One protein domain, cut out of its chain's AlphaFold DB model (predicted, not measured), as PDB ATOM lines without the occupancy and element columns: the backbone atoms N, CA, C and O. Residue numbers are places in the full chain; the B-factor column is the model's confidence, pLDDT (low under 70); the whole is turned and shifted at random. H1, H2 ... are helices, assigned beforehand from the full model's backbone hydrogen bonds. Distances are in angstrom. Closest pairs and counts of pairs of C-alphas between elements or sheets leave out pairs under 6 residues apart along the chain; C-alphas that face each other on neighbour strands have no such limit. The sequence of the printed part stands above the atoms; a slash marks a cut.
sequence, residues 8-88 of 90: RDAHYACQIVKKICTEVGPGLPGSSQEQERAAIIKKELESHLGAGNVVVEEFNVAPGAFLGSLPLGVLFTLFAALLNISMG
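AT A GLANCE: This is residues 8 to 88 of the 90 residues of an uncharacterized protein of Planctomycetaceae bacterium (UniProt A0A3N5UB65). Two helices, H1 and H2, run loosely side by side at one end; a long link leads from H2 to an arm, residues 64 to 88 with H3, which sticks out and makes the length. The printed part has 81 residues with three named helices, H1, H2, H3 in order, and no named strand: all helix. It is extended, with a radius of gyration of the C-alphas of 22.2 A, spanning 69 by 29 by 19 A.

HOW THE PARTS SIT: Find H1, residues 8 to 23, then H2, residues 32 to 49: close but not clearly touching, closest at the C-alphas of Ile 20 and Arg 37, 6.1 A apart. They run opposite ways at a shallow tilt of 30 degrees. H3, residues 70 to 86, is apart from both. Every O i to N i+4 pair is within hydrogen-bond range in H1 and H3, 13 of 14 in H2.

IN THESE COORDINATES: From C-alpha 8 at (3.918, 61.228, -40.232), H1 runs 22.2 A. H2 measures 25.3 A; H3, 24.3 A, ends at (16.029, -0.323, -56.309).

THE WHOLE: The C-alphas farthest apart, Gly 50 and Gly 88, are 71.0 A apart. Residues 50 to 69 are a long link. The printed part has no cut; no printed residue is under 70 in pLDDT.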
ATOM      1  N   ARG A   8       2.911  60.503 -39.443       96.12
ATOM      2  CA  ARG A   8       3.918  61.228 -40.232       96.12
ATOM      3  C   ARG A   8       5.232  60.458 -40.270       96.12
ATOM      4  O   ARG A   8       5.808  60.329 -41.344       96.12
ATOM      5  N   ASP A   9       5.631  59.887 -39.140       94.56
ATOM      6  CA  ASP A   9       6.859  59.098 -39.017       94.56
ATOM      7  C   ASP A   9       6.763  57.817 -39.854       94.56
ATOM      8  O   ASP A   9       7.650  57.509 -40.650       94.56
ATOM      9  N   ALA A  10       5.624  57.121 -39.764       95.19
ATOM     10  CA  ALA A  10       5.348  55.944 -40.585       95.19
ATOM     11  C   ALA A  10       5.310  56.281 -42.086       95.19
ATOM     12  O   ALA A  10       5.841  55.535 -42.912       95.19
ATOM     13  N   HIS A  11       4.703  57.415 -42.453       97.75
ATOM     14  CA  HIS A  11       4.661  57.866 -43.839       97.75
ATOM     15  C   HIS A  11       6.060  58.180 -44.373       97.75
ATOM     16  O   HIS A  11       6.404  57.730 -45.462       97.75
ATOM     17  N   TYR A  12       6.874  58.901 -43.601       96.00
ATOM     18  CA  TYR A  12       8.260  59.213 -43.940       96.00
ATOM     19  C   TYR A  12       9.085  57.941 -44.190       96.00
ATOM     20  O   TYR A  12       9.661  57.788 -45.269       96.00
ATOM     21  N   ALA A  13       9.048  56.977 -43.263       95.75
ATOM     22  CA  ALA A  13       9.742  55.699 -43.429       95.75
ATOM     23  C   ALA A  13       9.274  54.948 -44.690       95.75
ATOM     24  O   ALA A  13      10.086  54.431 -45.460       95.75
ATOM     25  N   CYS A  14       7.962  54.943 -44.948       97.62
ATOM     26  CA  CYS A  14       7.385  54.321 -46.135       97.62
ATOM     27  C   CYS A  14       7.860  54.985 -47.439       97.62
ATOM     28  O   CYS A  14       8.145  54.281 -48.407       97.62
ATOM     29  N   GLN A  15       8.008  56.316 -47.477       98.12
ATOM     30  CA  GLN A  15       8.522  57.008 -48.666       98.12
ATOM     31  C   GLN A  15       9.978  56.643 -48.967       98.12
ATOM     32  O   GLN A  15      10.314  56.451 -50.135       98.12
ATOM     33  N   ILE A  16      10.826  56.481 -47.946       97.12
ATOM     34  CA  ILE A  16      12.218  56.044 -48.142       97.12
ATOM     35  C   ILE A  16      12.256  54.637 -48.737       97.12
ATOM     36  O   ILE A  16      12.931  54.403 -49.741       97.12
ATOM     37  N   VAL A  17      11.491  53.705 -48.159       97.12
ATOM     38  CA  VAL A  17      11.399  52.329 -48.672       97.12
ATOM     39  C   VAL A  17      10.883  52.330 -50.107       97.12
ATOM     40  O   VAL A  17      11.477  51.697 -50.977       97.12
ATOM     41  N   LYS A  18       9.817  53.090 -50.380       98.12
ATOM     42  CA  LYS A  18       9.255  53.220 -51.724       98.12
ATOM     43  C   LYS A  18      10.305  53.712 -52.710       98.12
ATOM     44  O   LYS A  18      10.458  53.093 -53.755       98.12
ATOM     45  N   LYS A  19      11.048  54.764 -52.362       98.00
ATOM     46  CA  LYS A  19      12.115  55.322 -53.194       98.00
ATOM     47  C   LYS A  19      13.162  54.269 -53.554       98.00
ATOM     48  O   LYS A  19      13.453  54.079 -54.729       98.00
ATOM     49  N   ILE A  20      13.665  53.542 -52.557       97.75
ATOM     50  CA  ILE A  20      14.620  52.444 -52.750       97.75
ATOM     51  C   ILE A  20      14.058  51.388 -53.716       97.75
ATOM     52  O   ILE A  20      14.740  50.972 -54.653       97.75
ATOM     53  N   CYS A  21      12.804  50.975 -53.518       97.50
ATOM     54  CA  CYS A  21      12.163  49.963 -54.353       97.50
ATOM     55  C   CYS A  21      11.899  50.436 -55.790       97.50
ATOM     56  O   CYS A  21      11.995  49.624 -56.704       97.50
ATOM     57  N   THR A  22      11.545  51.707 -55.996       98.00
ATOM     58  CA  THR A  22      11.182  52.228 -57.323       98.00
ATOM     59  C   THR A  22      12.373  52.706 -58.138       98.00
ATOM     60  O   THR A  22      12.330  52.601 -59.358       98.00
ATOM     61  N   GLU A  23      13.403  53.261 -57.496       97.56
ATOM     62  CA  GLU A  23      14.571  53.810 -58.196       97.56
ATOM     63  C   GLU A  23      15.643  52.747 -58.458       97.56
ATOM     64  O   GLU A  23      16.237  52.749 -59.530       97.56
ATOM     65  N   VAL A  24      15.872  51.829 -57.509       97.62
ATOM     66  CA  VAL A  24      16.954  50.831 -57.598       97.62
ATOM     67  C   VAL A  24      16.404  49.413 -57.722       97.62
ATOM     68  O   VAL A  24      16.842  48.630 -58.564       97.62
ATOM     69  N   GLY A  25      15.428  49.064 -56.881       94.56
ATOM     70  CA  GLY A  25      14.850  47.724 -56.856       94.56
ATOM     71  C   GLY A  25      15.728  46.675 -56.148       94.56
ATOM     72  O   GLY A  25      16.613  47.010 -55.348       94.56
ATOM     73  N   PRO A  26      15.439  45.375 -56.357       94.62
ATOM     74  CA  PRO A  26      16.098  44.284 -55.641       94.62
ATOM     75  C   PRO A  26      17.560  44.104 -56.068       94.62
ATOM     76  O   PRO A  26      17.946  44.408 -57.191       94.62
ATOM     77  N   GLY A  27      18.388  43.556 -55.177       90.06
ATOM     78  CA  GLY A  27      19.771  43.198 -55.492       90.06
ATOM     79  C   GLY A  27      20.408  42.353 -54.400       90.06
ATOM     80  O   GLY A  27      20.075  42.524 -53.226       90.06
ATOM     81  N   LEU A  28      21.296  41.448 -54.807       90.75
ATOM     82  CA  LEU A  28      22.030  40.562 -53.906       90.75
ATOM     83  C   LEU A  28      23.052  41.348 -53.065       90.75
ATOM     84  O   LEU A  28      23.506  42.406 -53.504       90.75
ATOM     85  N   PRO A  29      23.457  40.825 -51.896       90.44
ATOM     86  CA  PRO A  29      24.597  41.367 -51.166       90.44
ATOM     87  C   PRO A  29      25.851  41.418 -52.050       90.44
ATOM     88  O   PRO A  29      26.149  40.463 -52.770       90.44
ATOM     89  N   GLY A  30      26.578  42.530 -52.001       89.56
ATOM     90  CA  GLY A  30      27.769  42.812 -52.798       89.56
ATOM     91  C   GLY A  30      27.500  43.269 -54.236       89.56
ATOM     92  O   GLY A  30      28.452  43.443 -54.994       89.56
ATOM     93  N   SER A  31      26.239  43.446 -54.649       92.88
ATOM     94  CA  SER A  31      25.908  43.906 -56.004       92.88
ATOM     95  C   SER A  31      25.956  45.435 -56.136       92.88
ATOM     96  O   SER A  31      25.871  46.162 -55.145       92.88
ATOM     97  N   SER A  32      26.025  45.952 -57.370       94.75
ATOM     98  CA  SER A  32      25.964  47.404 -57.619       94.75
ATOM     99  C   SER A  32      24.662  48.022 -57.098       94.75
ATOM    100  O   SER A  32      24.674  49.105 -56.523       94.75
ATOM    101  N   GLN A  33      23.546  47.291 -57.196       96.44
ATOM    102  CA  GLN A  33      22.268  47.727 -56.636       96.44
ATOM    103  C   GLN A  33      22.328  47.895 -55.111       96.44
ATOM    104  O   GLN A  33      21.698  48.802 -54.580       96.44
ATOM    105  N   GLU A  34      23.063  47.052 -54.374       94.88
ATOM    106  CA  GLU A  34      23.226  47.252 -52.926       94.88
ATOM    107  C   GLU A  34      23.952  48.566 -52.622       94.88
ATOM    108  O   GLU A  34      23.498  49.324 -51.761       94.88
ATOM    109  N   GLN A  35      25.008  48.878 -53.376       94.12
ATOM    110  CA  GLN A  35      25.751  50.133 -53.237       94.12
ATOM    111  C   GLN A  35      24.867  51.354 -53.534       94.12
ATOM    112  O   GLN A  35      24.888  52.333 -52.789       94.12
ATOM    113  N   GLU A  36      24.034  51.289 -54.574       97.00
ATOM    114  CA  GLU A  36      23.088  52.357 -54.917       97.00
ATOM    115  C   GLU A  36      22.032  52.576 -53.819       97.00
ATOM    116  O   GLU A  36      21.748  53.715 -53.441       97.00
ATOM    117  N   ARG A  37      21.495  51.498 -53.227       96.69
ATOM    118  CA  ARG A  37      20.581  51.608 -52.075       96.69
ATOM    119  C   ARG A  37      21.274  52.205 -50.852       96.69
ATOM    120  O   ARG A  37      20.694  53.066 -50.191       96.69
ATOM    121  N   ALA A  38      22.509  51.789 -50.568       95.56
ATOM    122  CA  ALA A  38      23.309  52.353 -49.485       95.56
ATOM    123  C   ALA A  38      23.558  53.857 -49.695       95.56
ATOM    124  O   ALA A  38      23.487  54.627 -48.739       95.56
ATOM    125  N   ALA A  39      23.754  54.303 -50.940       96.44
ATOM    126  CA  ALA A  39      23.897  55.720 -51.268       96.44
ATOM    127  C   ALA A  39      22.613  56.529 -51.003       96.44
ATOM    128  O   ALA A  39      22.693  57.648 -50.490       96.44
ATOM    129  N   ILE A  40      21.429  55.970 -51.290       97.25
ATOM    130  CA  ILE A  40      20.143  56.604 -50.945       97.25
ATOM    131  C   ILE A  40      20.019  56.770 -49.426       97.25
ATOM    132  O   ILE A  40      19.672  57.855 -48.962       97.25
ATOM    133  N   ILE A  41      20.338  55.722 -48.659       96.38
ATOM    134  CA  ILE A  41      20.280  55.748 -47.189       96.38
ATOM    135  C   ILE A  41      21.279  56.760 -46.627       96.38
ATOM    136  O   ILE A  41      20.908  57.574 -45.785       96.38
ATOM    137  N   LYS A  42      22.523  56.757 -47.120       96.94
ATOM    138  CA  LYS A  42      23.550  57.722 -46.720       96.94
ATOM    139  C   LYS A  42      23.054  59.152 -46.919       96.94
ATOM    140  O   LYS A  42      23.113  59.944 -45.986       96.94
ATOM    141  N   LYS A  43      22.526  59.463 -48.106       96.56
ATOM    142  CA  LYS A  43      22.004  60.796 -48.426       96.56
ATOM    143  C   LYS A  43      20.859  61.204 -47.499       96.56
ATOM    144  O   LYS A  43      20.799  62.358 -47.084       96.56
ATOM    145  N   GLU A  44      19.956  60.275 -47.186       97.00
ATOM    146  CA  GLU A  44      18.859  60.538 -46.253       97.00
ATOM    147  C   GLU A  44      19.402  60.852 -44.854       97.00
ATOM    148  O   GLU A  44      19.067  61.887 -44.285       97.00
ATOM    149  N   LEU A  45      20.318  60.032 -44.331       96.94
ATOM    150  CA  LEU A  45      20.954  60.264 -43.031       96.94
ATOM    151  C   LEU A  45      21.729  61.588 -42.986       96.94
ATOM    152  O   LEU A  45      21.612  62.328 -42.012       96.94
ATOM    153  N   GLU A  46      22.473  61.928 -44.040       97.56
ATOM    154  CA  GLU A  46      23.205  63.197 -44.139       97.56
ATOM    155  C   GLU A  46      22.259  64.404 -44.137       97.56
ATOM    156  O   GLU A  46      22.636  65.467 -43.645       97.56
ATOM    157  N   SER A  47      21.028  64.257 -44.637       96.12
ATOM    158  CA  SER A  47      20.036  65.337 -44.618       96.12
ATOM    159  C   SER A  47      19.538  65.682 -43.207       96.12
ATOM    160  O   SER A  47      19.194  66.837 -42.957       96.12
ATOM    161  N   HIS A  48      19.565  64.719 -42.277       95.44
ATOM    162  CA  HIS A  48      19.147  64.912 -40.879       95.44
ATOM    163  C   HIS A  48      20.323  65.190 -39.944       95.44
ATOM    164  O   HIS A  48      20.212  65.998 -39.026       95.44
ATOM    165  N   LEU A  49      21.450  64.515 -40.167       96.62
ATOM    166  CA  LEU A  49      22.617  64.551 -39.285       96.62
ATOM    167  C   LEU A  49      23.678  65.558 -39.743       96.62
ATOM    168  O   LEU A  49      24.558  65.905 -38.960       96.62
ATOM    169  N   GLY A  50      23.599  66.049 -40.981       94.69
ATOM    170  CA  GLY A  50      24.597  66.918 -41.600       94.69
ATOM    171  C   GLY A  50      25.651  66.151 -42.405       94.69
ATOM    172  O   GLY A  50      26.000  65.006 -42.106       94.69
ATOM    173  N   ALA A  51      26.181  66.804 -43.441       92.19
ATOM    174  CA  ALA A  51      27.224  66.237 -44.291       92.19
ATOM    175  C   ALA A  51      28.499  65.941 -43.480       92.19
ATOM    176  O   ALA A  51      28.960  66.781 -42.710       92.19
ATOM    177  N   GLY A  52      29.069  64.747 -43.665       91.00
ATOM    178  CA  GLY A  52      30.263  64.297 -42.936       91.00
ATOM    179  C   GLY A  52      29.990  63.634 -41.581       91.00
ATOM    180  O   GLY A  52      30.900  63.025 -41.030       91.00
ATOM    181  N   ASN A  53      28.746  63.666 -41.084       95.69
ATOM    182  CA  ASN A  53      28.339  62.942 -39.871       95.69
ATOM    183  C   ASN A  53      27.821  61.521 -40.160       95.69
ATOM    184  O   ASN A  53      27.312  60.847 -39.266       95.69
ATOM    185  N   VAL A  54      27.947  61.057 -41.408       96.75
ATOM    186  CA  VAL A  54      27.555  59.714 -41.850       96.75
ATOM    187  C   VAL A  54      28.749  59.040 -42.511       96.75
ATOM    188  O   VAL A  54      29.320  59.560 -43.471       96.75
ATOM    189  N   VAL A  55      29.109  57.862 -42.007       95.62
ATOM    190  CA  VAL A  55      30.230  57.051 -42.493       95.62
ATOM    191  C   VAL A  55      29.678  55.793 -43.157       95.62
ATOM    192  O   VAL A  55      28.728  55.191 -42.660       95.62
ATOM    193  N   VAL A  56      30.258  55.414 -44.295       94.56
ATOM    194  CA  VAL A  56      29.987  54.127 -44.948       94.56
ATOM    195  C   VAL A  56      31.140  53.198 -44.605       94.56
ATOM    196  O   VAL A  56      32.292  53.530 -44.879       94.56
ATOM    197  N   GLU A  57      30.825  52.059 -44.002       94.94
ATOM    198  CA  GLU A  57      31.804  51.037 -43.641       94.94
ATOM    199  C   GLU A  57      31.800  49.922 -44.686       94.94
ATOM    200  O   GLU A  57      30.757  49.343 -44.997       94.94
ATOM    201  N   GLU A  58      32.972  49.623 -45.240       92.81
ATOM    202  CA  GLU A  58      33.138  48.517 -46.180       92.81
ATOM    203  C   GLU A  58      33.297  47.191 -45.434       92.81
ATOM    204  O   GLU A  58      33.963  47.105 -44.401       92.81
ATOM    205  N   PHE A  59      32.713  46.130 -45.989       90.06
ATOM    206  CA  PHE A  59      32.870  44.778 -45.473       90.06
ATOM    207  C   PHE A  59      32.963  43.765 -46.611       90.06
ATOM    208  O   PHE A  59      32.450  43.968 -47.713       90.06
ATOM    209  N   ASN A  60      33.613  42.638 -46.327       91.88
ATOM    210  CA  ASN A  60      33.725  41.543 -47.279       91.88
ATOM    211  C   ASN A  60      32.463  40.682 -47.236       91.88
ATOM    212  O   ASN A  60      32.159  40.051 -46.223       91.88
ATOM    213  N   VAL A  61      31.754  40.613 -48.360       90.81
ATOM    214  CA  VAL A  61      30.663  39.654 -48.547       90.81
ATOM    215  C   VAL A  61      31.266  38.281 -48.835       90.81
ATOM    216  O   VAL A  61      32.176  38.151 -49.651       90.81
ATOM    217  N   ALA A  62      30.736  37.239 -48.193       90.88
ATOM    218  CA  ALA A  62      31.093  35.846 -48.451       90.88
ATOM    219  C   ALA A  62      29.882  35.087 -49.036       90.88
ATOM    220  O   ALA A  62      29.195  34.382 -48.295       90.88
ATOM    221  N   PRO A  63      29.597  35.194 -50.353       83.56
ATOM    222  CA  PRO A  63      28.377  34.638 -50.954       83.56
ATOM    223  C   PRO A  63      28.267  33.116 -50.820       83.56
ATOM    224  O   PRO A  63      27.172  32.567 -50.796       83.56
ATOM    225  N   GLY A  64      29.412  32.431 -50.746       83.38
ATOM    226  CA  GLY A  64      29.506  30.978 -50.607       83.38
ATOM    227  C   GLY A  64      29.566  30.472 -49.164       83.38
ATOM    228  O   GLY A  64      29.704  29.265 -48.960       83.38
ATOM    229  N   ALA A  65      29.509  31.358 -48.161       87.50
ATOM    230  CA  ALA A  65      29.586  30.945 -46.764       87.50
ATOM    231  C   ALA A  65      28.461  29.948 -46.440       87.50
ATOM    232  O   ALA A  65      27.303  30.170 -46.781       87.50
ATOM    233  N   PHE A  66      28.820  28.833 -45.799       81.62
ATOM    234  CA  PHE A  66      27.908  27.739 -45.428       81.62
ATOM    235  C   PHE A  66      27.189  27.014 -46.586       81.62
ATOM    236  O   PHE A  66      26.399  26.112 -46.324       81.62
ATOM    237  N   LEU A  67      27.496  27.312 -47.856       88.00
ATOM    238  CA  LEU A  67      26.906  26.612 -49.010       88.00
ATOM    239  C   LEU A  67      27.691  25.360 -49.437       88.00
ATOM    240  O   LEU A  67      27.204  24.561 -50.235       88.00
ATOM    241  N   GLY A  68      28.897  25.152 -48.898       87.31
ATOM    242  CA  GLY A  68      29.797  24.066 -49.310       87.31
ATOM    243  C   GLY A  68      29.270  22.646 -49.057       87.31
ATOM    244  O   GLY A  68      29.705  21.710 -49.720       87.31
ATOM    245  N   SER A  69      28.321  22.467 -48.134       90.38
ATOM    246  CA  SER A  69      27.697  21.169 -47.841       90.38
ATOM    247  C   SER A  69      26.525  20.828 -48.765       90.38
ATOM    248  O   SER A  69      26.125  19.664 -48.828       90.38
ATOM    249  N   LEU A  70      25.987  21.799 -49.515       93.06
ATOM    250  CA  LEU A  70      24.831  21.583 -50.388       93.06
ATOM    251  C   LEU A  70      25.085  20.530 -51.477       93.06
ATOM    252  O   LEU A  70      24.231  19.656 -51.635       93.06
ATOM    253  N   PRO A  71      26.238  20.513 -52.181       94.44
ATOM    254  CA  PRO A  71      26.513  19.469 -53.169       94.44
ATOM    255  C   PRO A  71      26.512  18.060 -52.563       94.44
ATOM    256  O   PRO A  71      25.994  17.127 -53.175       94.44
ATOM    257  N   LEU A  72      27.029  17.905 -51.338       95.12
ATOM    258  CA  LEU A  72      27.005  16.628 -50.619       95.12
ATOM    259  C   LEU A  72      25.577  16.236 -50.226       95.12
ATOM    260  O   LEU A  72      25.192  15.081 -50.390       95.12
ATOM    261  N   GLY A  73      24.769  17.192 -49.759       95.56
ATOM    262  CA  GLY A  73      23.356  16.957 -49.455       95.56
ATOM    263  C   GLY A  73      22.560  16.495 -50.680       95.56
ATOM    264  O   GLY A  73      21.799  15.529 -50.595       95.56
ATOM    265  N   VAL A  74      22.782  17.125 -51.839       96.81
ATOM    266  CA  VAL A  74      22.164  16.719 -53.114       96.81
ATOM    267  C   VAL A  74      22.606  15.310 -53.505       96.81
ATOM    268  O   VAL A  74      21.765  14.483 -53.856       96.81
ATOM    269  N   LEU A  75      23.900  15.005 -53.385       97.69
ATOM    270  CA  LEU A  75      24.441  13.680 -53.681       97.69
ATOM    271  C   LEU A  75      23.810  12.591 -52.801       97.69
ATOM    272  O   LEU A  75      23.370  11.562 -53.311       97.69
ATOM    273  N   PHE A  76      23.718  12.815 -51.489       97.50
ATOM    274  CA  PHE A  76      23.096  11.848 -50.580       97.50
ATOM    275  C   PHE A  76      21.596  11.692 -50.824       97.50
ATOM    276  O   PHE A  76      21.085  10.575 -50.765       97.50
ATOM    277  N   THR A  77      20.898  12.777 -51.162       97.38
ATOM    278  CA  THR A  77      19.479  12.724 -51.539       97.38
ATOM    279  C   THR A  77      19.279  11.887 -52.805       97.38
ATOM    280  O   THR A  77      18.387  11.041 -52.850       97.38
ATOM    281  N   LEU A  78      20.148  12.057 -53.808       97.38
ATOM    282  CA  LEU A  78      20.126  11.250 -55.028       97.38
ATOM    283  C   LEU A  78      20.357   9.764 -54.722       97.38
ATOM    284  O   LEU A  78      19.600   8.920 -55.198       97.38
ATOM    285  N   PHE A  79      21.353   9.432 -53.894       97.50
ATOM    286  CA  PHE A  79      21.588   8.047 -53.475       97.50
ATOM    287  C   PHE A  79      20.392   7.451 -52.733       97.50
ATOM    288  O   PHE A  79      19.994   6.328 -53.030       97.50
ATOM    289  N   ALA A  80      19.786   8.199 -51.810       96.31
ATOM    290  CA  ALA A  80      18.600   7.749 -51.091       96.31
ATOM    291  C   ALA A  80      17.428   7.468 -52.046       96.31
ATOM    292  O   ALA A  80      16.751   6.450 -51.900       96.31
ATOM    293  N   ALA A  81      17.203   8.325 -53.046       96.62
ATOM    294  CA  ALA A  81      16.163   8.111 -54.052       96.62
ATOM    295  C   ALA A  81      16.420   6.838 -54.876       96.62
ATOM    296  O   ALA A  81      15.532   5.996 -55.002       96.62
ATOM    297  N   LEU A  82      17.647   6.656 -55.375       96.44
ATOM    298  CA  LEU A  82      18.029   5.475 -56.157       96.44
ATOM    299  C   LEU A  82      17.915   4.174 -55.353       96.44
ATOM    300  O   LEU A  82      17.461   3.164 -55.888       96.44
ATOM    301  N   LEU A  83      18.290   4.195 -54.071       96.38
ATOM    302  CA  LEU A  83      18.147   3.045 -53.174       96.38
ATOM    303  C   LEU A  83      16.679   2.694 -52.908       96.38
ATOM    304  O   LEU A  83      16.321   1.521 -52.917       96.38
ATOM    305  N   ASN A  84      15.809   3.686 -52.705       95.25
ATOM    306  CA  ASN A  84      14.380   3.417 -52.531       95.25
ATOM    307  C   ASN A  84      13.762   2.801 -53.797       95.25
ATOM    308  O   ASN A  84      13.044   1.804 -53.695       95.25
ATOM    309  N   ILE A  85      14.115   3.319 -54.981       95.06
ATOM    310  CA  ILE A  85      13.696   2.746 -56.270       95.06
ATOM    311  C   ILE A  85      14.178   1.294 -56.400       95.06
ATOM    312  O   ILE A  85      13.386   0.412 -56.726       95.06
ATOM    313  N   SER A  86      15.459   1.021 -56.133       94.00
ATOM    314  CA  SER A  86      16.029  -0.323 -56.309       94.00
ATOM    315  C   SER A  86      15.455  -1.355 -55.335       94.00
ATOM    316  O   SER A  86      15.362  -2.533 -55.672       94.00
ATOM    317  N   MET A  87      15.017  -0.918 -54.152       93.62
ATOM    318  CA  MET A  87      14.339  -1.761 -53.166       93.62
ATOM    319  C   MET A  87      12.837  -1.940 -53.436       93.62
ATOM    320  O   MET A  87      12.154  -2.563 -52.623       93.62
ATOM    321  N   GLY A  88      12.303  -1.391 -54.536       84.00
ATOM    322  CA  GLY A  88      10.875  -1.455 -54.861       84.00
ATOM    323  C   GLY A  88       9.995  -0.678 -53.880       84.00
ATOM    324  O   GLY A  88       8.823  -1.001 -53.713       84.00
TER     325      GLY A  88